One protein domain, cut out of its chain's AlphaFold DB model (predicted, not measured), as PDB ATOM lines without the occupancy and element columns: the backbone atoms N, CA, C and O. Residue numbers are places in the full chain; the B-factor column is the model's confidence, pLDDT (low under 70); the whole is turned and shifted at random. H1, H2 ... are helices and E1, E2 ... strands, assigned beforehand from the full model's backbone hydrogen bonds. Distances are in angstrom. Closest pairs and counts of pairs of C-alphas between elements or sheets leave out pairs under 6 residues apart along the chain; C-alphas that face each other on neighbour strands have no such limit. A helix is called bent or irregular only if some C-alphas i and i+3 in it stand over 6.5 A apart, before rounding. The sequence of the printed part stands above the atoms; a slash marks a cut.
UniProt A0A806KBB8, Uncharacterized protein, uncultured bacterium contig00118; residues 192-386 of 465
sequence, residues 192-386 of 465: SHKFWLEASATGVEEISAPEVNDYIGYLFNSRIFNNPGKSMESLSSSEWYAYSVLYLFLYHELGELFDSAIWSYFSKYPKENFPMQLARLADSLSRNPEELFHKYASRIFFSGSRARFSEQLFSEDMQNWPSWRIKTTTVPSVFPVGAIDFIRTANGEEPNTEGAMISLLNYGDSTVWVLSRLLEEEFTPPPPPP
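This is residues 192 to 386 of the 465 residues of an uncharacterized protein of uncultured bacterium contig00118 (UniProt A0A806KBB8). A small, strongly twisted sheet of three strands has one helix, H6, slantwise over one face; beyond H6 lies a group of crossed helices, where H1 and H2 pack on H3, and H4 and H5 lead the chain round to H6. H7 touches no other helix, and a long stretch without a named element, residues 310 to 338, leads from it to the sheet. The 195 printed residues hold seven named helices, H1 to H7, followed by strands E1 to E3; the sheet's order is E1, E3, E2, antiparallel throughout, and the class is mixed, helices and strands. The whole is compact, with a radius of gyration of the C-alphas of 16.5 A and spans of 52 by 42 by 30 A.

Start at the inner strand E3, residues 366 to 373. Beside it is edge strand E1, residues 339 to 345, with N 341 and O 371 within hydrogen-bond range at 2.9 A. The other edge strand, E2, residues 357 to 363, forms a hairpin with E3; look at N 368 and O 361, 2.9 A apart. H6, residues 289 to 300, is on the sheet in two layers, a helix on one face, at a height of 7.6 A; it is over E3, at 36 degrees on the local plane, and the closest C-alphas are His 294 and Ser 372, 5.5 A. H5, residues 274 to 284, touches H6 through residues 289 to 292 alone, with C-alphas 279 and 289 closest at 4.9 A. H4, residues 258 to 268, touches H5 at 71 degrees, only just about perpendicular, C-alphas 265 and 277 being closest at 5.8 A. The hub is H3, residues 237 to 254: it touches H1, residues 194 to 208, at a steep tilt of 57 degrees, closest at C-alphas 203 and 244, 4.3 A. With residues 238 to 244 alone H3 touches H2, residues 215 to 221, closest at C-alphas 218 and 242, 5.0 A. H3 and H4 only just touch, with 3 pairs of C-alphas within 8 A, and only at the corner. H7, residues 304 to 309, is not on the sheet. In H1, H2, H4, H5 and H6 every O i to N i+4 pair is within hydrogen-bond range, in H3 8 of 14, and in H7 0 of 2, beside 2 of 3 O i to N i+3 pairs.

Find C-alpha 194 at (161.405, 153.336, 233.223); from there H1 runs 21.3 A. H3 begins at C-alpha 237 (163.502, 148.572, 239.329) and runs 26.0 A, with a kink of 29 degrees near residue 246. H3 and H7 are only just irregular: C-alphas 242 and 245 are 6.7 A apart, and C-alphas 305 and 308 are 6.8 A apart. E1 spans 19.3 A, E2 17.1 A, and E3 23.0 A, ending at C-alpha 373 (150.892, 137.106, 226.303).

The two C-alphas farthest apart are those of Asp 365 and Pro 386, 54.5 A. The printed part has no cut; its long links are H2 to H3, H7 to E1 and E1 to E2. Look for low confidence, under 70, at residues 346 to 366 and 381 to 386.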
ATOM      1  N   SER A 192     156.843 156.924 233.359       79.25
ATOM      2  CA  SER A 192     155.981 155.891 232.763       79.25
ATOM      3  C   SER A 192     156.741 154.866 231.924       79.25
ATOM      4  O   SER A 192     156.208 153.794 231.647       79.25
ATOM      5  N   HIS A 193     157.984 155.160 231.537       85.94
ATOM      6  CA  HIS A 193     158.755 154.326 230.605       85.94
ATOM      7  C   HIS A 193     160.039 153.742 231.200       85.94
ATOM      8  O   HIS A 193     160.882 153.239 230.462       85.94
ATOM      9  N   LYS A 194     160.179 153.768 232.533       89.81
ATOM     10  CA  LYS A 194     161.405 153.336 233.223       89.81
ATOM     11  C   LYS A 194     161.823 151.901 232.901       89.81
ATOM     12  O   LYS A 194     163.011 151.645 232.783       89.81
ATOM     13  N   PHE A 195     160.859 150.995 232.716       93.25
ATOM     14  CA  PHE A 195     161.142 149.610 232.336       93.25
ATOM     15  C   PHE A 195     162.028 149.534 231.088       93.25
ATOM     16  O   PHE A 195     163.135 149.012 231.156       93.25
ATOM     17  N   TRP A 196     161.551 150.068 229.958       96.56
ATOM     18  CA  TRP A 196     162.289 149.954 228.702       96.56
ATOM     19  C   TRP A 196     163.508 150.866 228.670       96.56
ATOM     20  O   TRP A 196     164.505 150.519 228.051       96.56
ATOM     21  N   LEU A 197     163.448 152.001 229.369       95.56
ATOM     22  CA  LEU A 197     164.579 152.906 229.503       95.56
ATOM     23  C   LEU A 197     165.822 152.187 230.052       95.56
ATOM     24  O   LEU A 197     166.872 152.243 229.419       95.56
ATOM     25  N   GLU A 198     165.681 151.474 231.171       95.31
ATOM     26  CA  GLU A 198     166.794 150.741 231.787       95.31
ATOM     27  C   GLU A 198     167.088 149.427 231.049       95.31
ATOM     28  O   GLU A 198     168.242 149.130 230.756       95.31
ATOM     29  N   ALA A 199     166.057 148.663 230.660       96.88
ATOM     30  CA  ALA A 199     166.249 147.383 229.971       96.88
ATOM     31  C   ALA A 199     166.998 147.531 228.635       96.88
ATOM     32  O   ALA A 199     167.860 146.711 228.318       96.88
ATOM     33  N   SER A 200     166.676 148.567 227.847       98.19
ATOM     34  CA  SER A 200     167.363 148.822 226.575       98.19
ATOM     35  C   SER A 200     168.753 149.421 226.760       98.19
ATOM     36  O   SER A 200     169.639 149.073 225.990       98.19
ATOM     37  N   ALA A 201     168.982 150.245 227.789       98.00
ATOM     38  CA  ALA A 201     170.321 150.745 228.096       98.00
ATOM     39  C   ALA A 201     171.276 149.595 228.452       98.00
ATOM     40  O   ALA A 201     172.329 149.480 227.833       98.00
ATOM     41  N   THR A 202     170.838 148.650 229.288       97.19
ATOM     42  CA  THR A 202     171.619 147.442 229.606       97.19
ATOM     43  C   THR A 202     171.755 146.482 228.427       97.19
ATOM     44  O   THR A 202     172.789 145.854 228.234       97.19
ATOM     45  N   GLY A 203     170.732 146.372 227.576       97.81
ATOM     46  CA  GLY A 203     170.862 145.624 226.324       97.81
ATOM     47  C   GLY A 203     171.913 146.220 225.378       97.81
ATOM     48  O   GLY A 203     172.621 145.484 224.693       97.81
ATOM     49  N   VAL A 204     172.040 147.552 225.367       98.00
ATOM     50  CA  VAL A 204     173.057 148.275 224.599       98.00
ATOM     51  C   VAL A 204     174.463 148.082 225.174       98.00
ATOM     52  O   VAL A 204     175.422 148.002 224.403       98.00
ATOM     53  N   GLU A 205     174.611 147.976 226.498       96.00
ATOM     54  CA  GLU A 205     175.887 147.598 227.126       96.00
ATOM     55  C   GLU A 205     176.393 146.280 226.545       96.00
ATOM     56  O   GLU A 205     177.518 146.218 226.062       96.00
ATOM     57  N   GLU A 206     175.541 145.260 226.481       95.69
ATOM     58  CA  GLU A 206     175.961 143.923 226.061       95.69
ATOM     59  C   GLU A 206     176.365 143.851 224.580       95.69
ATOM     60  O   GLU A 206     177.378 143.248 224.240       95.69
ATOM     61  N   ILE A 207     175.663 144.540 223.674       96.50
ATOM     62  CA  ILE A 207     176.086 144.571 222.257       96.50
ATOM     63  C   ILE A 207     177.393 145.352 222.036       96.50
ATOM     64  O   ILE A 207     178.022 145.221 220.985       96.50
ATOM     65  N   SER A 208     177.790 146.207 222.981       94.88
ATOM     66  CA  SER A 208     178.896 147.157 222.811       94.88
ATOM     67  C   SER A 208     180.140 146.830 223.634       94.88
ATOM     68  O   SER A 208     181.273 147.136 223.236       94.88
ATOM     69  N   ALA A 209     179.933 146.177 224.767       94.56
ATOM     70  CA  ALA A 209     180.933 145.709 225.700       94.56
ATOM     71  C   ALA A 209     180.647 144.245 226.104       94.56
ATOM     72  O   ALA A 209     180.573 143.953 227.299       94.56
ATOM     73  N   PRO A 210     180.531 143.310 225.134       93.50
ATOM     74  CA  PRO A 210     180.210 141.902 225.403       93.50
ATOM     75  C   PRO A 210     181.287 141.187 226.229       93.50
ATOM     76  O   PRO A 210     181.102 140.070 226.692       93.50
ATOM     77  N   GLU A 211     182.461 141.789 226.422       91.94
ATOM     78  CA  GLU A 211     183.476 141.283 227.342       91.94
ATOM     79  C   GLU A 211     183.138 141.519 228.828       91.94
ATOM     80  O   GLU A 211     183.759 140.901 229.695       91.94
ATOM     81  N   VAL A 212     182.176 142.400 229.134       91.12
ATOM     82  CA  VAL A 212     181.807 142.793 230.506       91.12
ATOM     83  C   VAL A 212     180.783 141.826 231.101       91.12
ATOM     84  O   VAL A 212     181.005 141.333 232.210       91.12
ATOM     85  N   ASN A 213     179.713 141.508 230.357       89.50
ATOM     86  CA  ASN A 213     178.625 140.603 230.759       89.50
ATOM     87  C   ASN A 213     178.053 140.874 232.167       89.50
ATOM     88  O   ASN A 213     177.631 139.946 232.868       89.50
ATOM     89  N   ASP A 214     178.062 142.120 232.640       88.50
ATOM     90  CA  ASP A 214     177.570 142.460 233.980       88.50
ATOM     91  C   ASP A 214     176.062 142.226 234.123       88.50
ATOM     92  O   ASP A 214     175.589 141.853 235.205       88.50
ATOM     93  N   TYR A 215     175.327 142.310 233.013       91.56
ATOM     94  CA  TYR A 215     173.899 142.043 232.971       91.56
ATOM     95  C   TYR A 215     173.513 140.632 233.442       91.56
ATOM     96  O   TYR A 215     172.413 140.440 233.973       91.56
ATOM     97  N   ILE A 216     174.420 139.649 233.340       91.69
ATOM     98  CA  ILE A 216     174.229 138.300 233.894       91.69
ATOM     99  C   ILE A 216     173.963 138.374 235.403       91.69
ATOM    100  O   ILE A 216     173.108 137.649 235.921       91.69
ATOM    101  N   GLY A 217     174.633 139.292 236.106       88.88
ATOM    102  CA  GLY A 217     174.375 139.573 237.515       88.88
ATOM    103  C   GLY A 217     172.915 139.962 237.761       88.88
ATOM    104  O   GLY A 217     172.305 139.477 238.717       88.88
ATOM    105  N   TYR A 218     172.301 140.754 236.875       89.88
ATOM    106  CA  TYR A 218     170.868 141.056 236.954       89.88
ATOM    107  C   TYR A 218     170.008 139.825 236.692       89.88
ATOM    108  O   TYR A 218     168.988 139.656 237.353       89.88
ATOM    109  N   LEU A 219     170.397 138.916 235.796       92.00
ATOM    110  CA  LEU A 219     169.623 137.691 235.559       92.00
ATOM    111  C   LEU A 219     169.559 136.802 236.810       92.00
ATOM    112  O   LEU A 219     168.485 136.289 237.127       92.00
ATOM    113  N   PHE A 220     170.671 136.652 237.543       89.50
ATOM    114  CA  PHE A 220     170.725 135.846 238.772       89.50
ATOM    115  C   PHE A 220     170.079 136.527 239.983       89.50
ATOM    116  O   PHE A 220     169.401 135.857 240.767       89.50
ATOM    117  N   ASN A 221     170.278 137.837 240.143       84.56
ATOM    118  CA  ASN A 221     169.750 138.586 241.289       84.56
ATOM    119  C   ASN A 221     168.284 138.993 241.099       84.56
ATOM    120  O   ASN A 221     167.530 139.126 242.070       84.56
ATOM    121  N   SER A 222     167.841 139.154 239.851       82.06
ATOM    122  CA  SER A 222     166.431 139.365 239.556       82.06
ATOM    123  C   SER A 222     165.636 138.090 239.804       82.06
ATOM    124  O   SER A 222     166.100 136.954 239.681       82.06
ATOM    125  N   ARG A 223     164.361 138.269 240.138       85.75
ATOM    126  CA  ARG A 223     163.469 137.135 240.357       85.75
ATOM    127  C   ARG A 223     162.772 136.687 239.076       85.75
ATOM    128  O   ARG A 223     161.910 135.821 239.171       85.75
ATOM    129  N   ILE A 224     163.114 137.236 237.904       90.06
ATOM    130  CA  ILE A 224     162.331 137.010 236.677       90.06
ATOM    131  C   ILE A 224     162.393 135.540 236.242       90.06
ATOM    132  O   ILE A 224     161.349 134.924 236.053       90.06
ATOM    133  N   PHE A 225     163.580 134.921 236.261       91.50
ATOM    134  CA  PHE A 225     163.760 133.502 235.915       91.50
ATOM    135  C   PHE A 225     163.143 132.552 236.954       91.50
ATOM    136  O   PHE A 225     162.826 131.405 236.641       91.50
ATOM    137  N   ASN A 226     162.944 133.025 238.189       90.44
ATOM    138  CA  ASN A 226     162.394 132.246 239.304       90.44
ATOM    139  C   ASN A 226     160.885 132.450 239.524       90.44
ATOM    140  O   ASN A 226     160.256 131.638 240.213       90.44
ATOM    141  N   ASN A 227     160.307 133.492 238.917       90.12
ATOM    142  CA  ASN A 227     158.902 133.877 239.024       90.12
ATOM    143  C   ASN A 227     158.243 133.972 237.639       90.12
ATOM    144  O   ASN A 227     157.774 135.048 237.252       90.12
ATOM    145  N   PRO A 228     158.163 132.857 236.895       89.00
ATOM    146  CA  PRO A 228     157.437 132.851 235.639       89.00
ATOM    147  C   PRO A 228     155.956 133.192 235.860       89.00
ATOM    148  O   PRO A 228     155.397 132.980 236.941       89.00
ATOM    149  N   GLY A 229     155.336 133.785 234.846       89.75
ATOM    150  CA  GLY A 229     153.982 134.338 234.863       89.75
ATOM    151  C   GLY A 229     153.870 135.746 235.455       89.75
ATOM    152  O   GLY A 229     152.770 136.294 235.508       89.75
ATOM    153  N   LYS A 230     154.980 136.357 235.888       92.31
ATOM    154  CA  LYS A 230     155.004 137.766 236.292       92.31
ATOM    155  C   LYS A 230     154.965 138.669 235.054       92.31
ATOM    156  O   LYS A 230     155.728 138.466 234.115       92.31
ATOM    157  N   SER A 231     154.085 139.671 235.069       92.06
ATOM    158  CA  SER A 231     154.002 140.691 234.015       92.06
ATOM    159  C   SER A 231     155.222 141.609 234.044       92.06
ATOM    160  O   SER A 231     155.609 142.068 235.127       92.06
ATOM    161  N   MET A 232     155.752 141.958 232.867       91.62
ATOM    162  CA  MET A 232     156.804 142.973 232.734       91.62
ATOM    163  C   MET A 232     156.400 144.355 233.284       91.62
ATOM    164  O   MET A 232     157.251 145.141 233.690       91.62
ATOM    165  N   GLU A 233     155.101 144.642 233.380       87.88
ATOM    166  CA  GLU A 233     154.584 145.902 233.932       87.88
ATOM    167  C   GLU A 233     154.617 145.941 235.464       87.88
ATOM    168  O   GLU A 233     154.545 147.002 236.077       87.88
ATOM    169  N   SER A 234     154.738 144.771 236.093       90.44
ATOM    170  CA  SER A 234     154.763 144.607 237.553       90.44
ATOM    171  C   SER A 234     156.181 144.445 238.117       90.44
ATOM    172  O   SER A 234     156.365 144.074 239.283       90.44
ATOM    173  N   LEU A 235     157.197 144.653 237.280       90.38
ATOM    174  CA  LEU A 235     158.597 144.504 237.658       90.38
ATOM    175  C   LEU A 235     159.050 145.645 238.565       90.38
ATOM    176  O   LEU A 235     158.699 146.809 238.375       90.38
ATOM    177  N   SER A 236     159.873 145.289 239.543       90.62
ATOM    178  CA  SER A 236     160.637 146.242 240.342       90.62
ATOM    179  C   SER A 236     161.816 146.804 239.547       90.62
ATOM    180  O   SER A 236     162.205 146.243 238.524       90.62
ATOM    181  N   SER A 237     162.410 147.895 240.034       86.62
ATOM    182  CA  SER A 237     163.502 148.572 239.329       86.62
ATOM    183  C   SER A 237     164.710 147.676 239.058       86.62
ATOM    184  O   SER A 237     165.254 147.726 237.964       86.62
ATOM    185  N   SER A 238     165.087 146.801 239.995       83.81
ATOM    186  CA  SER A 238     166.188 145.849 239.785       83.81
ATOM    187  C   SER A 238     165.855 144.737 238.787       83.81
ATOM    188  O   SER A 238     166.755 144.128 238.221       83.81
ATOM    189  N   GLU A 239     164.573 144.463 238.536       91.50
ATOM    190  CA  GLU A 239     164.151 143.465 237.550       91.50
ATOM    191  C   GLU A 239     164.075 144.035 236.124       91.50
ATOM    192  O   GLU A 239     164.048 143.249 235.179       91.50
ATOM    193  N   TRP A 240     164.052 145.363 235.940       93.62
ATOM    194  CA  TRP A 240     164.032 145.979 234.604       93.62
ATOM    195  C   TRP A 240     165.306 145.658 233.818       93.62
ATOM    196  O   TRP A 240     165.224 145.213 232.679       93.62
ATOM    197  N   TYR A 241     166.467 145.769 234.464       93.31
ATOM    198  CA  TYR A 241     167.781 145.448 233.895       93.31
ATOM    199  C   TYR A 241     167.874 144.026 233.341       93.31
ATOM    200  O   TYR A 241     168.463 143.781 232.290       93.31
ATOM    201  N   ALA A 242     167.243 143.072 234.024       94.00
ATOM    202  CA  ALA A 242     167.256 141.673 233.622       94.00
ATOM    203  C   ALA A 242     166.468 141.410 232.327       94.00
ATOM    204  O   ALA A 242     166.641 140.359 231.720       94.00
ATOM    205  N   TYR A 243     165.631 142.352 231.875       95.19
ATOM    206  CA  TYR A 243     164.967 142.290 230.569       95.19
ATOM    207  C   TYR A 243     165.834 142.805 229.409       95.19
ATOM    208  O   TYR A 243     165.362 142.822 228.273       95.19
ATOM    209  N   SER A 244     167.109 143.118 229.641       96.25
ATOM    210  CA  SER A 244     168.115 143.239 228.573       96.25
ATOM    211  C   SER A 244     168.141 142.013 227.649       96.25
ATOM    212  O   SER A 244     168.310 142.158 226.445       96.25
ATOM    213  N   VAL A 245     167.827 140.810 228.142       97.31
ATOM    214  CA  VAL A 245     167.694 139.613 227.282       97.31
ATOM    215  C   VAL A 245     166.553 139.712 226.257       97.31
ATOM    216  O   VAL A 245     166.644 139.108 225.188       97.31
ATOM    217  N   LEU A 246     165.493 140.489 226.531       97.88
ATOM    218  CA  LEU A 246     164.468 140.802 225.528       97.88
ATOM    219  C   LEU A 246     165.024 141.772 224.481       97.88
ATOM    220  O   LEU A 246     164.760 141.589 223.295       97.88
ATOM    221  N   TYR A 247     165.815 142.763 224.899       98.38
ATOM    222  CA  TYR A 247     166.525 143.643 223.971       98.38
ATOM    223  C   TYR A 247     167.434 142.835 223.036       98.38
ATOM    224  O   TYR A 247     167.309 142.973 221.823       98.38
ATOM    225  N   LEU A 248     168.270 141.936 223.569       98.31
ATOM    226  CA  LEU A 248     169.174 141.090 222.778       98.31
ATOM    227  C   LEU A 248     168.420 140.227 221.761       98.31
ATOM    228  O   LEU A 248     168.809 140.147 220.594       98.31
ATOM    229  N   PHE A 249     167.296 139.630 222.172       98.38
ATOM    230  CA  PHE A 249     166.434 138.893 221.250       98.38
ATOM    231  C   PHE A 249     165.916 139.787 220.119       98.38
ATOM    232  O   PHE A 249     165.989 139.396 218.955       98.38
ATOM    233  N   LEU A 250     165.383 140.969 220.443       98.44
ATOM    234  CA  LEU A 250     164.820 141.878 219.445       98.44
ATOM    235  C   LEU A 250     165.901 142.441 218.514       98.44
ATOM    236  O   LEU A 250     165.657 142.530 217.314       98.44
ATOM    237  N   TYR A 251     167.095 142.732 219.033       97.69
ATOM    238  CA  TYR A 251     168.254 143.142 218.243       97.69
ATOM    239  C   TYR A 251     168.625 142.072 217.213       97.69
ATOM    240  O   TYR A 251     168.711 142.358 216.019       97.69
ATOM    241  N   HIS A 252     168.746 140.816 217.650       96.62
ATOM    242  CA  HIS A 252     169.027 139.689 216.763       96.62
ATOM    243  C   HIS A 252     167.891 139.440 215.749       96.62
ATOM    244  O   HIS A 252     168.132 139.092 214.595       96.62
ATOM    245  N   GLU A 253     166.633 139.562 216.171       96.56
ATOM    246  CA  GLU A 253     165.468 139.163 215.372       96.56
ATOM    247  C   GLU A 253     164.981 140.242 214.389       96.56
ATOM    248  O   GLU A 253     164.433 139.912 213.331       96.56
ATOM    249  N   LEU A 254     165.142 141.519 214.743       95.81
ATOM    250  CA  LEU A 254     164.628 142.671 213.995       95.81
ATOM    251  C   LEU A 254     165.738 143.577 213.434       95.81
ATOM    252  O   LEU A 254     165.448 144.423 212.587       95.81
ATOM    253  N   GLY A 255     166.991 143.377 213.852       95.38
ATOM    254  CA  GLY A 255     168.154 144.146 213.413       95.38
ATOM    255  C   GLY A 255     168.389 145.426 214.217       95.38
ATOM    256  O   GLY A 255     167.560 145.854 215.013       95.38
ATOM    257  N   GLU A 256     169.525 146.072 213.967       94.25
ATOM    258  CA  GLU A 256     170.109 147.128 214.813       94.25
ATOM    259  C   GLU A 256     169.218 148.369 215.010       94.25
ATOM    260  O   GLU A 256     169.312 149.060 216.021       94.25
ATOM    261  N   LEU A 257     168.322 148.646 214.059       96.38
ATOM    262  CA  LEU A 257     167.447 149.823 214.069       96.38
ATOM    263  C   LEU A 257     166.137 149.619 214.844       96.38
ATOM    264  O   LEU A 257     165.323 150.542 214.916       96.38
ATOM    265  N   PHE A 258     165.892 148.426 215.395       98.06
ATOM    266  CA  PHE A 258     164.613 148.128 216.042       98.06
ATOM    267  C   PHE A 258     164.330 149.081 217.213       98.06
ATOM    268  O   PHE A 258     163.206 149.568 217.348       98.06
ATOM    269  N   ASP A 259     165.340 149.397 218.031       98.12
ATOM    270  CA  ASP A 259     165.094 150.145 219.259       98.12
ATOM    271  C   ASP A 259     164.829 151.629 218.986       98.12
ATOM    272  O   ASP A 259     163.910 152.221 219.550       98.12
ATOM    273  N   SER A 260     165.531 152.233 218.019       97.69
ATOM    274  CA  SER A 260     165.223 153.606 217.592       97.69
ATOM    275  C   SER A 260     163.809 153.731 217.009       97.69
ATOM    276  O   SER A 260     163.173 154.789 217.141       97.69
ATOM    277  N   ALA A 261     163.268 152.653 216.429       97.06
ATOM    278  CA  ALA A 261     161.869 152.584 216.024       97.06
ATOM    279  C   ALA A 261     160.919 152.514 217.237       97.06
ATOM    280  O   ALA A 261     159.962 153.291 217.281       97.06
ATOM    281  N   ILE A 262     161.204 151.686 218.252       97.44
ATOM    282  CA  ILE A 262     160.432 151.641 219.515       97.44
ATOM    283  C   ILE A 262     160.399 153.022 220.181       97.44
ATOM    284  O   ILE A 262     159.324 153.538 220.494       97.44
ATOM    285  N   TRP A 263     161.549 153.684 220.321       97.69
ATOM    286  CA  TRP A 263     161.629 155.035 220.883       97.69
ATOM    287  C   TRP A 263     160.865 156.070 220.053       97.69
ATOM    288  O   TRP A 263     160.219 156.973 220.595       97.69
ATOM    289  N   SER A 264     160.862 155.931 218.727       96.25
ATOM    290  CA  SER A 264     160.034 156.770 217.851       96.25
ATOM    291  C   SER A 264     158.540 156.584 218.121       96.25
ATOM    292  O   SER A 264     157.792 157.566 218.075       96.25
ATOM    293  N   TYR A 265     158.106 155.366 218.455       95.62
ATOM    294  CA  TYR A 265     156.732 155.108 218.871       95.62
ATOM    295  C   TYR A 265     156.416 155.683 220.249       95.62
ATOM    296  O   TYR A 265     155.399 156.364 220.349       95.62
ATOM    297  N   PHE A 266     157.306 155.583 221.245       94.81
ATOM    298  CA  PHE A 266     157.135 156.308 222.517       94.81
ATOM    299  C   PHE A 266     156.939 157.816 222.299       94.81
ATOM    300  O   PHE A 266     156.035 158.420 222.869       94.81
ATOM    301  N   SER A 267     157.709 158.423 221.390       93.81
ATOM    302  CA  SER A 267     157.561 159.845 221.053       93.81
ATOM    303  C   SER A 267     156.211 160.187 220.412       93.81
ATOM    304  O   SER A 267     155.726 161.309 220.570       93.81
ATOM    305  N   LYS A 268     155.616 159.252 219.665       93.31
ATOM    306  CA  LYS A 268     154.336 159.435 218.966       93.31
ATOM    307  C   LYS A 268     153.132 159.062 219.838       93.31
ATOM    308  O   LYS A 268     152.069 159.664 219.689       93.31
ATOM    309  N   TYR A 269     153.309 158.101 220.737       93.31
ATOM    310  CA  TYR A 269     152.284 157.501 221.585       93.31
ATOM    311  C   TYR A 269     152.745 157.464 223.056       93.31
ATOM    312  O   TYR A 269     152.851 156.392 223.649       93.31
ATOM    313  N   PRO A 270     152.996 158.628 223.686       92.94
ATOM    314  CA  PRO A 270     153.653 158.715 224.999       92.94
ATOM    315  C   PRO A 270     152.850 158.133 226.171       92.94
ATOM    316  O   PRO A 270     153.379 157.921 227.251       92.94
ATOM    317  N   LYS A 271     151.551 157.884 225.994       92.12
ATOM    318  CA  LYS A 271     150.700 157.307 227.047       92.12
ATOM    319  C   LYS A 271     150.673 155.781 227.029       92.12
ATOM    320  O   LYS A 271     150.086 155.178 227.918       92.12
ATOM    321  N   GLU A 272     151.242 155.175 225.996       92.00
ATOM    322  CA  GLU A 272     151.212 153.734 225.797       92.00
ATOM    323  C   GLU A 272     152.433 153.074 226.447       92.00
ATOM    324  O   GLU A 272     153.554 153.596 226.413       92.00
ATOM    325  N   ASN A 273     152.201 151.914 227.056       92.12
ATOM    326  CA  ASN A 273     153.228 151.079 227.671       92.12
ATOM    327  C   ASN A 273     154.127 150.420 226.609       92.12
ATOM    328  O   ASN A 273     153.859 150.467 225.408       92.12
ATOM    329  N   PHE A 274     155.208 149.783 227.062       94.88
ATOM    330  CA  PHE A 274     156.141 149.098 226.169       94.88
ATOM    331  C   PHE A 274     155.488 148.013 225.286       94.88
ATOM    332  O   PHE A 274     155.748 148.043 224.082       94.88
ATOM    333  N   PRO A 275     154.628 147.102 225.802       95.38
ATOM    334  CA  PRO A 275     153.974 146.098 224.961       95.38
ATOM    335  C   PRO A 275     153.265 146.679 223.738       95.38
ATOM    336  O   PRO A 275     153.385 146.148 222.635       95.38
ATOM    337  N   MET A 276     152.592 147.817 223.911       94.56
ATOM    338  CA  MET A 276     151.925 148.505 222.815       94.56
ATOM    339  C   MET A 276     152.919 149.112 221.811       94.56
ATOM    340  O   MET A 276     152.696 149.023 220.603       94.56
ATOM    341  N   GLN A 277     154.050 149.663 222.270       94.94
ATOM    342  CA  GLN A 277     155.097 150.139 221.352       94.94
ATOM    343  C   GLN A 277     155.709 148.993 220.538       94.94
ATOM    344  O   GLN A 277     155.913 149.133 219.330       94.94
ATOM    345  N   LEU A 278     155.962 147.844 221.176       96.31
ATOM    346  CA  LEU A 278     156.449 146.647 220.492       96.31
ATOM    347  C   LEU A 278     155.421 146.140 219.472       96.31
ATOM    348  O   LEU A 278     155.796 145.776 218.358       96.31
ATOM    349  N   ALA A 279     154.130 146.180 219.814       95.75
ATOM    350  CA  ALA A 279     153.070 145.779 218.899       95.75
ATOM    351  C   ALA A 279     153.015 146.649 217.640       95.75
ATOM    352  O   ALA A 279     152.900 146.132 216.530       95.75
ATOM    353  N   ARG A 280     153.195 147.965 217.796       94.12
ATOM    354  CA  ARG A 280     153.296 148.905 216.669       94.12
ATOM    355  C   ARG A 280     154.496 148.630 215.779       94.12
ATOM    356  O   ARG A 280     154.369 148.710 214.558       94.12
ATOM    357  N   LEU A 281     155.649 148.320 216.373       95.31
ATOM    358  CA  LEU A 281     156.827 147.944 215.602       95.31
ATOM    359  C   LEU A 281     156.572 146.658 214.811       95.31
ATOM    360  O   LEU A 281     156.795 146.647 213.602       95.31
ATOM    361  N   ALA A 282     156.064 145.607 215.455       92.62
ATOM    362  CA  ALA A 282     155.761 144.346 214.782       92.62
ATOM    363  C   ALA A 282     154.774 144.541 213.617       92.62
ATOM    364  O   ALA A 282     155.062 144.111 212.500       92.62
ATOM    365  N   ASP A 283     153.683 145.281 213.838       90.81
ATOM    366  CA  ASP A 283     152.695 145.618 212.806       90.81
ATOM    367  C   ASP A 283     153.323 146.388 211.632       90.81
ATOM    368  O   ASP A 283     153.114 146.042 210.469       90.81
ATOM    369  N   SER A 284     154.194 147.365 211.912       90.94
ATOM    370  CA  SER A 284     154.906 148.114 210.864       90.94
ATOM    371  C   SER A 284     155.812 147.241 209.988       90.94
ATOM    372  O   SER A 284     156.091 147.591 208.840       90.94
ATOM    373  N   LEU A 285     156.235 146.091 210.516       88.88
ATOM    374  CA  LEU A 285     157.023 145.074 209.826       88.88
ATOM    375  C   LEU A 285     156.147 143.953 209.242       88.88
ATOM    376  O   LEU A 285     156.681 142.944 208.786       88.88
ATOM    377  N   SER A 286     154.818 144.116 209.250       90.31
ATOM    378  CA  SER A 286     153.838 143.098 208.847       90.31
ATOM    379  C   SER A 286     153.999 141.775 209.609       90.31
ATOM    380  O   SER A 286     153.833 140.697 209.038       90.31
ATOM    381  N   ARG A 287     154.357 141.848 210.896       89.12
ATOM    382  CA  ARG A 287     154.499 140.701 211.802       89.12
ATOM    383  C   ARG A 287     153.412 140.723 212.869       89.12
ATOM    384  O   ARG A 287     153.008 141.788 213.331       89.12
ATOM    385  N   ASN A 288     152.988 139.542 213.310       89.81
ATOM    386  CA  ASN A 288     152.099 139.428 214.458       89.81
ATOM    387  C   ASN A 288     152.892 139.681 215.763       89.81
ATOM    388  O   ASN A 288     153.928 139.045 215.984       89.81
ATOM    389  N   PRO A 289     152.439 140.601 216.632       91.62
ATOM    390  CA  PRO A 289     153.171 140.951 217.845       91.62
ATOM    391  C   PRO A 289     153.172 139.846 218.913       91.62
ATOM    392  O   PRO A 289     154.182 139.662 219.592       91.62
ATOM    393  N   GLU A 290     152.090 139.071 219.022       90.62
ATOM    394  CA  GLU A 290     152.021 137.907 219.916       90.62
ATOM    395  C   GLU A 290     152.939 136.785 219.430       90.62
ATOM    396  O   GLU A 290     153.644 136.182 220.231       90.62
ATOM    397  N   GLU A 291     153.015 136.546 218.118       89.12
ATOM    398  CA  GLU A 291     153.936 135.556 217.546       89.12
ATOM    399  C   GLU A 291     155.403 135.928 217.812       89.12
ATOM    400  O   GLU A 291     156.204 135.079 218.208       89.12
ATOM    401  N   LEU A 292     155.760 137.209 217.654       92.31
ATOM    402  CA  LEU A 292     157.105 137.701 217.957       92.31
ATOM    403  C   LEU A 292     157.459 137.499 219.437       92.31
ATOM    404  O   LEU A 292     158.546 137.011 219.757       92.31
ATOM    405  N   PHE A 293     156.542 137.846 220.342       95.00
ATOM    406  CA  PHE A 293     156.754 137.675 221.778       95.00
ATOM    407  C   PHE A 293     156.755 136.197 222.197       95.00
ATOM    408  O   PHE A 293     157.551 135.791 223.046       95.00
ATOM    409  N   HIS A 294     155.946 135.358 221.550       92.12
ATOM    410  CA  HIS A 294     155.965 133.912 221.750       92.12
ATOM    411  C   HIS A 294     157.278 133.283 221.278       92.12
ATOM    412  O   HIS A 294     157.826 132.396 221.938       92.12
ATOM    413  N   LYS A 295     157.832 133.762 220.161       92.31
ATOM    414  CA  LYS A 295     159.149 133.340 219.678       92.31
ATOM    415  C   LYS A 295     160.244 133.683 220.688       92.31
ATOM    416  O   LYS A 295     161.096 132.837 220.960       92.31
ATOM    417  N   TYR A 296     160.188 134.872 221.291       95.50
ATOM    418  CA  TYR A 296     161.068 135.236 222.404       95.50
ATOM    419  C   TYR A 296     160.920 134.264 223.583       95.50
ATOM    420  O   TYR A 296     161.911 133.669 224.004       95.50
ATOM    421  N   ALA A 297     159.690 134.038 224.059       94.19
ATOM    422  CA  ALA A 297     159.394 133.114 225.156       94.19
ATOM    423  C   ALA A 297     159.916 131.688 224.889       94.19
ATOM    424  O   ALA A 297     160.508 131.046 225.758       94.19
ATOM    425  N   SER A 298     159.756 131.211 223.657       90.69
ATOM    426  CA  SER A 298     160.217 129.889 223.233       90.69
ATOM    427  C   SER A 298     161.741 129.798 223.186       90.69
ATOM    428  O   SER A 298     162.308 128.785 223.584       90.69
ATOM    429  N   ARG A 299     162.434 130.854 222.740       92.38
ATOM    430  CA  ARG A 299     163.904 130.869 222.708       92.38
ATOM    431  C   ARG A 299     164.514 131.033 224.097       92.38
ATOM    432  O   ARG A 299     165.457 130.316 224.424       92.38
ATOM    433  N   ILE A 300     163.962 131.907 224.943       94.25
ATOM    434  CA  ILE A 300     164.486 132.134 226.300       94.25
ATOM    435  C   ILE A 300     164.307 130.905 227.210       94.25
ATOM    436  O   ILE A 300     165.066 130.723 228.167       94.25
ATOM    437  N   PHE A 301     163.369 130.002 226.889       92.88
ATOM    438  CA  PHE A 301     163.249 128.698 227.547       92.88
ATOM    439  C   PHE A 301     164.577 127.926 227.565       92.88
ATOM    440  O   PHE A 301     164.929 127.324 228.587       92.88
ATOM    441  N   PHE A 302     165.338 127.989 226.468       92.00
ATOM    442  CA  PHE A 302     166.627 127.322 226.293       92.00
ATOM    443  C   PHE A 302     167.797 128.098 226.921       92.00
ATOM    444  O   PHE A 302     168.902 128.093 226.409       92.00
ATOM    445  N   SER A 303     167.584 128.766 228.048       94.06
ATOM    446  CA  SER A 303     168.647 129.419 228.825       94.06
ATOM    447  C   SER A 303     169.321 128.468 229.823       94.06
ATOM    448  O   SER A 303     168.752 127.459 230.277       94.06
ATOM    449  N   GLY A 304     170.557 128.801 230.193       93.94
ATOM    450  CA  GLY A 304     171.363 128.074 231.165       93.94
ATOM    451  C   GLY A 304     171.639 126.640 230.742       93.94
ATOM    452  O   GLY A 304     171.994 126.357 229.601       93.94
ATOM    453  N   SER A 305     171.377 125.696 231.646       92.50
ATOM    454  CA  SER A 305     171.572 124.258 231.397       92.50
ATOM    455  C   SER A 305     170.813 123.705 230.179       92.50
ATOM    456  O   SER A 305     171.155 122.628 229.684       92.50
ATOM    457  N   ARG A 306     169.786 124.421 229.691       92.19
ATOM    458  CA  ARG A 306     168.996 124.036 228.515       92.19
ATOM    459  C   ARG A 306     169.519 124.609 227.197       92.19
ATOM    460  O   ARG A 306     169.080 124.136 226.155       92.19
ATOM    461  N   ALA A 307     170.480 125.533 227.219       91.50
ATOM    462  CA  ALA A 307     171.055 126.125 226.007       91.50
ATOM    463  C   ALA A 307     171.663 125.087 225.065       91.50
ATOM    464  O   ALA A 307     171.489 125.177 223.857       91.50
ATOM    465  N   ARG A 308     172.245 124.015 225.618       86.81
ATOM    466  CA  ARG A 308     172.789 122.880 224.851       86.81
ATOM    467  C   ARG A 308     171.778 122.149 223.955       86.81
ATOM    468  O   ARG A 308     172.186 121.306 223.168       86.81
ATOM    469  N   PHE A 309     170.479 122.382 224.142       85.88
ATOM    470  CA  PHE A 309     169.413 121.753 223.358       85.88
ATOM    471  C   PHE A 309     168.860 122.664 222.257       85.88
ATOM    472  O   PHE A 309     167.950 122.253 221.543       85.88
ATOM    473  N   SER A 310     169.369 123.891 222.134       86.00
ATOM    474  CA  SER A 310     168.965 124.832 221.094       86.00
ATOM    475  C   SER A 310     170.079 124.998 220.072       86.00
ATOM    476  O   SER A 310     171.222 125.273 220.423       86.00
ATOM    477  N   GLU A 311     169.724 124.893 218.796       86.12
ATOM    478  CA  GLU A 311     170.603 125.255 217.675       86.12
ATOM    479  C   GLU A 311     170.488 126.747 217.308       86.12
ATOM    480  O   GLU A 311     171.207 127.234 216.443       86.12
ATOM    481  N   GLN A 312     169.564 127.481 217.942       86.31
ATOM    482  CA  GLN A 312     169.229 128.870 217.617       86.31
ATOM    483  C   GLN A 312     169.312 129.766 218.856       86.31
ATOM    484  O   GLN A 312     168.315 130.359 219.286       86.31
ATOM    485  N   LEU A 313     170.495 129.836 219.460       89.62
ATOM    486  CA  LEU A 313     170.776 130.829 220.494       89.62
ATOM    487  C   LEU A 313     170.830 132.221 219.852       89.62
ATOM    488  O   LEU A 313     171.411 132.382 218.783       89.62
ATOM    489  N   PHE A 314     170.202 133.211 220.487       94.38
ATOM    490  CA  PHE A 314     170.269 134.609 220.038       94.38
ATOM    491  C   PHE A 314     171.327 135.425 220.794       94.38
ATOM    492  O   PHE A 314     171.582 136.563 220.422       94.38
ATOM    493  N   SER A 315     171.936 134.841 221.832       95.69
ATOM    494  CA  SER A 315     173.140 135.348 222.491       95.69
ATOM    495  C   SER A 315     174.107 134.190 222.737       95.69
ATOM    496  O   SER A 315     173.681 133.082 223.083       95.69
ATOM    497  N   GLU A 316     175.405 134.416 222.534       93.94
ATOM    498  CA  GLU A 316     176.434 133.369 222.639       93.94
ATOM    499  C   GLU A 316     176.603 132.858 224.078       93.94
ATOM    500  O   GLU A 316     176.935 131.696 224.321       93.94
ATOM    501  N   ASP A 317     176.314 133.712 225.052       95.00
ATOM    502  CA  ASP A 317     176.476 133.465 226.477       95.00
ATOM    503  C   ASP A 317     175.208 132.907 227.155       95.00
ATOM    504  O   ASP A 317     175.213 132.690 228.367       95.00
ATOM    505  N   MET A 318     174.149 132.575 226.397       95.00
ATOM    506  CA  MET A 318     172.890 132.014 226.927       95.00
ATOM    507  C   MET A 318     173.083 130.794 227.839       95.00
ATOM    508  O   MET A 318     172.249 130.523 228.706       95.00
ATOM    509  N   GLN A 319     174.169 130.043 227.655       94.50
ATOM    510  CA  GLN A 319     174.547 128.906 228.499       94.50
ATOM    511  C   GLN A 319     174.943 129.296 229.935       94.50
ATOM    512  O   GLN A 319     174.840 128.466 230.838       94.50
ATOM    513  N   ASN A 320     175.364 130.544 230.146       93.88
ATOM    514  CA  ASN A 320     175.752 131.101 231.442       93.88
ATOM    515  C   ASN A 320     174.564 131.718 232.193       93.88
ATOM    516  O   ASN A 320     174.672 132.012 233.382       93.88
ATOM    517  N   TRP A 321     173.425 131.913 231.522       94.94
ATOM    518  CA  TRP A 321     172.222 132.473 232.133       94.94
ATOM    519  C   TRP A 321     171.592 131.484 233.125       94.94
ATOM    520  O   TRP A 321     171.775 130.268 233.009       94.94
ATOM    521  N   PRO A 322     170.788 131.950 234.093       94.81
ATOM    522  CA  PRO A 322     169.939 131.052 234.861       94.81
ATOM    523  C   PRO A 322     168.941 130.336 233.941       94.81
ATOM    524  O   PRO A 322     168.423 130.893 232.977       94.81
ATOM    525  N   SER A 323     168.625 129.081 234.254       92.81
ATOM    526  CA  SER A 323     167.524 128.388 233.586       92.81
ATOM    527  C   SER A 323     166.189 128.876 234.143       92.81
ATOM    528  O   SER A 323     165.968 128.821 235.352       92.81
ATOM    529  N   TRP A 324     165.258 129.269 233.268       91.94
ATOM    530  CA  TRP A 324     163.882 129.578 233.676       91.94
ATOM    531  C   TRP A 324     163.256 128.431 234.474       91.94
ATOM    532  O   TRP A 324     163.347 127.256 234.084       91.94
ATOM    533  N   ARG A 325     162.604 128.781 235.581       93.25
ATOM    534  CA  ARG A 325     161.841 127.843 236.395       93.25
ATOM    535  C   ARG A 325     160.668 127.302 235.583       93.25
ATOM    536  O   ARG A 325     159.958 128.053 234.926       93.25
ATOM    537  N   ILE A 326     160.450 125.995 235.679       90.56
ATOM    538  CA  ILE A 326     159.285 125.320 235.104       90.56
ATOM    539  C   ILE A 326     158.323 125.013 236.250       90.56
ATOM    540  O   ILE A 326     158.721 124.422 237.258       90.56
ATOM    541  N   LYS A 327     157.067 125.434 236.124       88.81
ATOM    542  CA  LYS A 327     156.009 125.128 237.088       88.81
ATOM    543  C   LYS A 327     155.415 123.750 236.805       88.81
ATOM    544  O   LYS A 327     155.285 123.336 235.659       88.81
ATOM    545  N   THR A 328     155.016 123.051 237.860       79.25
ATOM    546  CA  THR A 328     154.251 121.789 237.795       79.25
ATOM    547  C   THR A 328     152.790 122.000 238.204       79.25
ATOM    548  O   THR A 328     152.136 121.079 238.684       79.25
ATOM    549  N   THR A 329     152.308 123.241 238.131       71.56
ATOM    550  CA  THR A 329     150.964 123.650 238.555       71.56
ATOM    551  C   THR A 329     150.016 123.733 237.365       71.56
ATOM    552  O   THR A 329     150.455 123.771 236.219       71.56
ATOM    553  N   THR A 330     148.714 123.818 237.639       72.38
ATOM    554  CA  THR A 330     147.695 124.108 236.624       72.38
ATOM    555  C   THR A 330     147.946 125.456 235.954       72.38
ATOM    556  O   THR A 330     148.429 126.396 236.596       72.38
ATOM    557  N   VAL A 331     147.586 125.543 234.674       73.62
ATOM    558  CA  VAL A 331     147.604 126.792 233.908       73.62
ATOM    559  C   VAL A 331     146.730 127.829 234.617       73.62
ATOM    560  O   VAL A 331     145.628 127.490 235.060       73.62
ATOM    561  N   PRO A 332     147.219 129.066 234.818       77.50
ATOM    562  CA  PRO A 332     146.414 130.096 235.452       77.50
ATOM    563  C   PRO A 332     145.200 130.413 234.574       77.50
ATOM    564  O   PRO A 332     145.330 130.568 233.365       77.50
ATOM    565  N   SER A 333     144.026 130.568 235.191       77.62
ATOM    566  CA  SER A 333     142.796 130.937 234.472       77.62
ATOM    567  C   SER A 333     142.857 132.331 233.843       77.62
ATOM    568  O   SER A 333     142.089 132.629 232.935       77.62
ATOM    569  N   VAL A 334     143.763 133.187 234.326       80.88
ATOM    570  CA  VAL A 334     144.063 134.501 233.756       80.88
ATOM    571  C   VAL A 334     145.573 134.650 233.666       80.88
ATOM    572  O   VAL A 334     146.268 134.608 234.684       80.88
ATOM    573  N   PHE A 335     146.076 134.851 232.450       86.00
ATOM    574  CA  PHE A 335     147.492 135.088 232.211       86.00
ATOM    575  C   PHE A 335     147.767 136.587 232.013       86.00
ATOM    576  O   PHE A 335     147.141 137.182 231.129       86.00
ATOM    577  N   PRO A 336     148.630 137.229 232.827       89.75
ATOM    578  CA  PRO A 336     148.856 138.670 232.741       89.75
ATOM    579  C   PRO A 336     149.477 139.115 231.412       89.75
ATOM    580  O   PRO A 336     150.241 138.386 230.787       89.75
ATOM    581  N   VAL A 337     149.187 140.355 231.022       89.88
ATOM    582  CA  VAL A 337     149.807 141.036 229.878       89.88
ATOM    583  C   VAL A 337     151.307 141.199 230.113       89.88
ATOM    584  O   VAL A 337     151.745 141.499 231.223       89.88
ATOM    585  N   GLY A 338     152.109 140.984 229.076       90.69
ATOM    586  CA  GLY A 338     153.563 141.044 229.126       90.69
ATOM    587  C   GLY A 338     154.219 139.970 230.005       90.69
ATOM    588  O   GLY A 338     155.313 140.204 230.520       90.69
ATOM    589  N   ALA A 339     153.559 138.830 230.229       93.50
ATOM    590  CA  ALA A 339     154.082 137.723 231.033       93.50
ATOM    591  C   ALA A 339     154.532 136.533 230.170       93.50
ATOM    592  O   ALA A 339     154.031 136.317 229.065       93.50
ATOM    593  N   ILE A 340     155.467 135.743 230.710       93.50
ATOM    594  CA  ILE A 340     155.949 134.475 230.135       93.50
ATOM    595  C   ILE A 340     155.952 133.404 231.221       93.50
ATOM    596  O   ILE A 340     156.420 133.666 232.330       93.50
ATOM    597  N   ASP A 341     155.439 132.212 230.922       92.25
ATOM    598  CA  ASP A 341     155.398 131.084 231.852       92.25
ATOM    599  C   ASP A 341     155.700 129.752 231.159       92.25
ATOM    600  O   ASP A 341     155.515 129.598 229.953       92.25
ATOM    601  N   PHE A 342     156.179 128.791 231.946       91.56
ATOM    602  CA  PHE A 342     156.597 127.474 231.480       91.56
ATOM    603  C   PHE A 342     155.983 126.411 232.374       91.56
ATOM    604  O   PHE A 342     156.331 126.309 233.554       91.56
ATOM    605  N   ILE A 343     155.086 125.600 231.819       88.06
ATOM    606  CA  ILE A 343     154.322 124.616 232.591       88.06
ATOM    607  C   ILE A 343     154.630 123.210 232.097       88.06
ATOM    608  O   ILE A 343     154.485 122.906 230.918       88.06
ATOM    609  N   ARG A 344     155.052 122.338 233.013       85.56
ATOM    610  CA  ARG A 344     155.236 120.909 232.755       85.56
ATOM    611  C   ARG A 344     153.931 120.174 233.027       85.56
ATOM    612  O   ARG A 344     153.445 120.219 234.157       85.56
ATOM    613  N   THR A 345     153.424 119.442 232.039       75.75
ATOM    614  CA  THR A 345     152.261 118.558 232.208       75.75
ATOM    615  C   THR A 345     152.692 117.092 232.215       75.75
ATOM    616  O   THR A 345     153.692 116.709 231.598       75.75
ATOM    617  N   ALA A 346     151.967 116.259 232.967       68.06
ATOM    618  CA  ALA A 346     152.099 114.812 232.853       68.06
ATOM    619  C   ALA A 346     151.416 114.376 231.545       68.06
ATOM    620  O   ALA A 346     150.325 114.846 231.240       68.06
ATOM    621  N   ASN A 347     152.065 113.509 230.767       64.81
ATOM    622  CA  ASN A 347     151.526 112.918 229.530       64.81
ATOM    623  C   ASN A 347     151.202 113.887 228.376       64.81
ATOM    624  O   ASN A 347     150.545 113.478 227.424       64.81
ATOM    625  N   GLY A 348     151.647 115.146 228.429       59.53
ATOM    626  CA  GLY A 348     151.383 116.103 227.352       59.53
ATOM    627  C   GLY A 348     149.925 116.541 227.236       59.53
ATOM    628  O   GLY A 348     149.527 117.011 226.176       59.53
ATOM    629  N   GLU A 349     149.139 116.409 228.311       58.41
ATOM    630  CA  GLU A 349     147.761 116.908 228.346       58.41
ATOM    631  C   GLU A 349     147.719 118.405 227.999       58.41
ATOM    632  O   GLU A 349     148.532 119.192 228.507       58.41
ATOM    633  N   GLU A 350     146.786 118.767 227.113       55.62
ATOM    634  CA  GLU A 350     146.558 120.147 226.690       55.62
ATOM    635  C   GLU A 350     145.895 120.962 227.808       55.62
ATOM    636  O   GLU A 350     144.947 120.486 228.441       55.62
ATOM    637  N   PRO A 351     146.358 122.195 228.079       54.19
ATOM    638  CA  PRO A 351     145.671 123.108 228.965       54.19
ATOM    639  C   PRO A 351     144.238 123.339 228.505       54.19
ATOM    640  O   PRO A 351     143.953 123.560 227.334       54.19
ATOM    641  N   ASN A 352     143.329 123.356 229.466       50.12
ATOM    642  CA  ASN A 352     141.897 123.497 229.247       50.12
ATOM    643  C   ASN A 352     141.429 124.957 229.067       50.12
ATOM    644  O   ASN A 352     140.233 125.222 229.187       50.12
ATOM    645  N   THR A 353     142.336 125.907 228.806       46.81
ATOM    646  CA  THR A 353     142.013 127.335 228.631       46.81
ATOM    647  C   THR A 353     142.790 127.960 227.471       46.81
ATOM    648  O   THR A 353     144.020 127.920 227.455       46.81
ATOM    649  N   GLU A 354     142.070 128.589 226.540       42.75
ATOM    650  CA  GLU A 354     142.616 129.375 225.427       42.75
ATOM    651  C   GLU A 354     143.181 130.713 225.926       42.75
ATOM    652  O   GLU A 354     142.458 131.671 226.186       42.75
ATOM    653  N   GLY A 355     144.500 130.793 226.044       44.72
ATOM    654  CA  GLY A 355     145.219 132.055 226.167       44.72
ATOM    655  C   GLY A 355     146.575 131.897 225.504       44.72
ATOM    656  O   GLY A 355     147.487 131.381 226.139       44.72
ATOM    657  N   ALA A 356     146.666 132.255 224.217       45.16
ATOM    658  CA  ALA A 356     147.886 132.272 223.397       45.16
ATOM    659  C   ALA A 356     148.870 131.110 223.679       45.16
ATOM    660  O   ALA A 356     150.009 131.305 224.107       45.16
ATOM    661  N   MET A 357     148.418 129.874 223.447       53.03
ATOM    662  CA  MET A 357     149.268 128.683 223.466       53.03
ATOM    663  C   MET A 357     149.768 128.409 222.054       53.03
ATOM    664  O   MET A 357     148.956 128.124 221.179       53.03
ATOM    665  N   ILE A 358     151.076 128.509 221.805       55.22
ATOM    666  CA  ILE A 358     151.604 128.317 220.440       55.22
ATOM    667  C   ILE A 358     152.705 127.245 220.343       55.22
ATOM    668  O   ILE A 358     153.065 126.856 219.235       55.22
ATOM    669  N   SER A 359     153.172 126.615 221.429       55.56
ATOM    670  CA  SER A 359     154.090 125.475 221.253       55.56
ATOM    671  C   SER A 359     154.133 124.447 222.385       55.56
ATOM    672  O   SER A 359     154.113 124.768 223.574       55.56
ATOM    673  N   LEU A 360     154.245 123.184 221.955       58.47
ATOM    674  CA  LEU A 360     154.655 122.023 222.738       58.47
ATOM    675  C   LEU A 360     156.172 121.863 222.574       58.47
ATOM    676  O   LEU A 360     156.650 121.630 221.462       58.47
ATOM    677  N   LEU A 361     156.936 121.945 223.662       59.56
ATOM    678  CA  LEU A 361     158.347 121.555 223.663       59.56
ATOM    679  C   LEU A 361     158.487 120.188 224.344       59.56
ATOM    680  O   LEU A 361     158.079 120.013 225.493       59.56
ATOM    681  N   ASN A 362     159.079 119.213 223.648       54.91
ATOM    682  CA  ASN A 362     159.390 117.907 224.234       54.91
ATOM    683  C   ASN A 362     160.711 117.990 225.008       54.91
ATOM    684  O   ASN A 362     161.761 118.271 224.431       54.91
ATOM    685  N   TYR A 363     160.661 117.734 226.317       51.47
ATOM    686  CA  TYR A 363     161.829 117.718 227.198       51.47
ATOM    687  C   TYR A 363     161.874 116.399 227.988       51.47
ATOM    688  O   TYR A 363     161.235 116.255 229.034       51.47
ATOM    689  N   GLY A 364     162.632 115.421 227.477       64.25
ATOM    690  CA  GLY A 364     162.600 114.038 227.973       64.25
ATOM    691  C   GLY A 364     161.230 113.391 227.731       64.25
ATOM    692  O   GLY A 364     160.644 113.594 226.672       64.25
ATOM    693  N   ASP A 365     160.694 112.684 228.730       56.84
ATOM    694  CA  ASP A 365     159.361 112.046 228.685       56.84
ATOM    695  C   ASP A 365     158.218 112.998 229.102       56.84
ATOM    696  O   ASP A 365     157.167 112.576 229.584       56.84
ATOM    697  N   SER A 366     158.431 114.313 229.043       57.59
ATOM    698  CA  SER A 366     157.441 115.307 229.467       57.59
ATOM    699  C   SER A 366     157.310 116.433 228.458       57.59
ATOM    700  O   SER A 366     158.288 116.854 227.839       57.59
ATOM    701  N   THR A 367     156.097 116.962 228.357       79.25
ATOM    702  CA  THR A 367     155.800 118.138 227.547       79.25
ATOM    703  C   THR A 367     155.867 119.386 228.415       79.25
ATOM    704  O   THR A 367     155.331 119.423 229.529       79.25
ATOM    705  N   VAL A 368     156.542 120.410 227.902       83.00
ATOM    706  CA  VAL A 368     156.527 121.754 228.468       83.00
ATOM    707  C   VAL A 368     155.722 122.663 227.553       83.00
ATOM    708  O   VAL A 368     155.999 122.764 226.359       83.00
ATOM    709  N   TRP A 369     154.748 123.338 228.145       82.94
ATOM    710  CA  TRP A 369     153.963 124.387 227.520       82.94
ATOM    711  C   TRP A 369     154.643 125.731 227.725       82.94
ATOM    712  O   TRP A 369     155.004 126.076 228.855       82.94
ATOM    713  N   VAL A 370     154.786 126.483 226.636       89.12
ATOM    714  CA  VAL A 370     155.245 127.873 226.661       89.12
ATOM    715  C   VAL A 370     154.025 128.780 226.588       89.12
ATOM    716  O   VAL A 370     153.305 128.782 225.591       89.12
ATOM    717  N   LEU A 371     153.798 129.552 227.645       89.00
ATOM    718  CA  LEU A 371     152.726 130.538 227.714       89.00
ATOM    719  C   LEU A 371     153.341 131.924 227.584       89.00
ATOM    720  O   LEU A 371     154.281 132.266 228.300       89.00
ATOM    721  N   SER A 372     152.798 132.730 226.684       90.56
ATOM    722  CA  SER A 372     153.225 134.108 226.472       90.56
ATOM    723  C   SER A 372     152.015 134.945 226.117       90.56
ATOM    724  O   SER A 372     151.198 134.516 225.309       90.56
ATOM    725  N   ARG A 373     151.920 136.141 226.683       90.12
ATOM    726  CA  ARG A 373     150.892 137.106 226.303       90.12
ATOM    727  C   ARG A 373     151.512 138.480 226.299       90.12
ATOM    728  O   ARG A 373     151.982 138.918 227.346       90.12
ATOM    729  N   LEU A 374     151.534 139.143 225.154       89.56
ATOM    730  CA  LEU A 374     152.038 140.504 225.046       89.56
ATOM    731  C   LEU A 374     150.943 141.530 225.340       89.56
ATOM    732  O   LEU A 374     151.244 142.536 225.970       89.56
ATOM    733  N   LEU A 375     149.701 141.281 224.916       89.25
ATOM    734  CA  LEU A 375     148.612 142.260 224.883       89.25
ATOM    735  C   LEU A 375     147.355 141.780 225.626       89.25
ATOM    736  O   LEU A 375     147.108 140.584 225.793       89.25
ATOM    737  N   GLU A 376     146.545 142.729 226.104       83.50
ATOM    738  CA  GLU A 376     145.257 142.419 226.743       83.50
ATOM    739  C   GLU A 376     144.212 141.975 225.716       83.50
ATOM    740  O   GLU A 376     143.537 140.967 225.910       83.50
ATOM    741  N   GLU A 377     144.138 142.693 224.603       80.88
ATOM    742  CA  GLU A 377     143.211 142.463 223.499       80.88
ATOM    743  C   GLU A 377     143.995 142.355 222.186       80.88
ATOM    744  O   GLU A 377     145.154 142.783 222.112       80.88
ATOM    745  N   GLU A 378     143.372 141.801 221.140       74.69
ATOM    746  CA  GLU A 378     143.969 141.805 219.802       74.69
ATOM    747  C   GLU A 378     144.323 143.239 219.397       74.69
ATOM    748  O   GLU A 378     143.470 144.131 219.351       74.69
ATOM    749  N   PHE A 379     145.601 143.469 219.089       71.62
ATOM    750  CA  PHE A 379     146.039 144.768 218.610       71.62
ATOM    751  C   PHE A 379     145.418 145.043 217.245       71.62
ATOM    752  O   PHE A 379     145.849 144.515 216.223       71.62
ATOM    753  N   THR A 380     144.418 145.917 217.236       73.94
ATOM    754  CA  THR A 380     143.937 146.544 216.013       73.94
ATOM    755  C   THR A 380     144.686 147.864 215.868       73.94
ATOM    756  O   THR A 380     144.433 148.784 216.657       73.94
ATOM    757  N   PRO A 381     145.626 147.999 214.912       68.62
ATOM    758  CA  PRO A 381     146.289 149.273 214.712       68.62
ATOM    759  C   PRO A 381     145.221 150.341 214.443       68.62
ATOM    760  O   PRO A 381     144.257 150.079 213.715       68.62
ATOM    761  N   PRO A 382     145.358 151.558 215.007       68.19
ATOM    762  CA  PRO A 382     144.497 152.650 214.591       68.19
ATOM    763  C   PRO A 382     144.610 152.768 213.067       68.19
ATOM    764  O   PRO A 382     145.723 152.607 212.545       68.19
ATOM    765  N   PRO A 383     143.501 153.040 212.350       60.03
ATOM    766  CA  PRO A 383     143.553 153.173 210.904       60.03
ATOM    767  C   PRO A 383     144.688 154.138 210.561       60.03
ATOM    768  O   PRO A 383     144.833 155.165 211.247       60.03
ATOM    769  N   PRO A 384     145.540 153.800 209.574       51.59
ATOM    770  CA  PRO A 384     146.674 154.640 209.239       51.59
ATOM    771  C   PRO A 384     146.152 156.064 209.053       51.59
ATOM    772  O   PRO A 384     145.110 156.240 208.410       51.59
ATOM    773  N   PRO A 385     146.813 157.084 209.641       54.09
ATOM    774  CA  PRO A 385     146.372 158.454 209.451       54.09
ATOM    775  C   PRO A 385     146.229 158.672 207.943       54.09
ATOM    776  O   PRO A 385     147.119 158.222 207.207       54.09
ATOM    777  N   PRO A 386     145.127 159.287 207.473       58.41
ATOM    778  CA  PRO A 386     144.869 159.420 206.047       58.41
ATOM    779  C   PRO A 386     146.134 159.962 205.398       58.41
ATOM    780  O   PRO A 386     146.654 160.994 205.840       58.41
TER     781      PRO A 386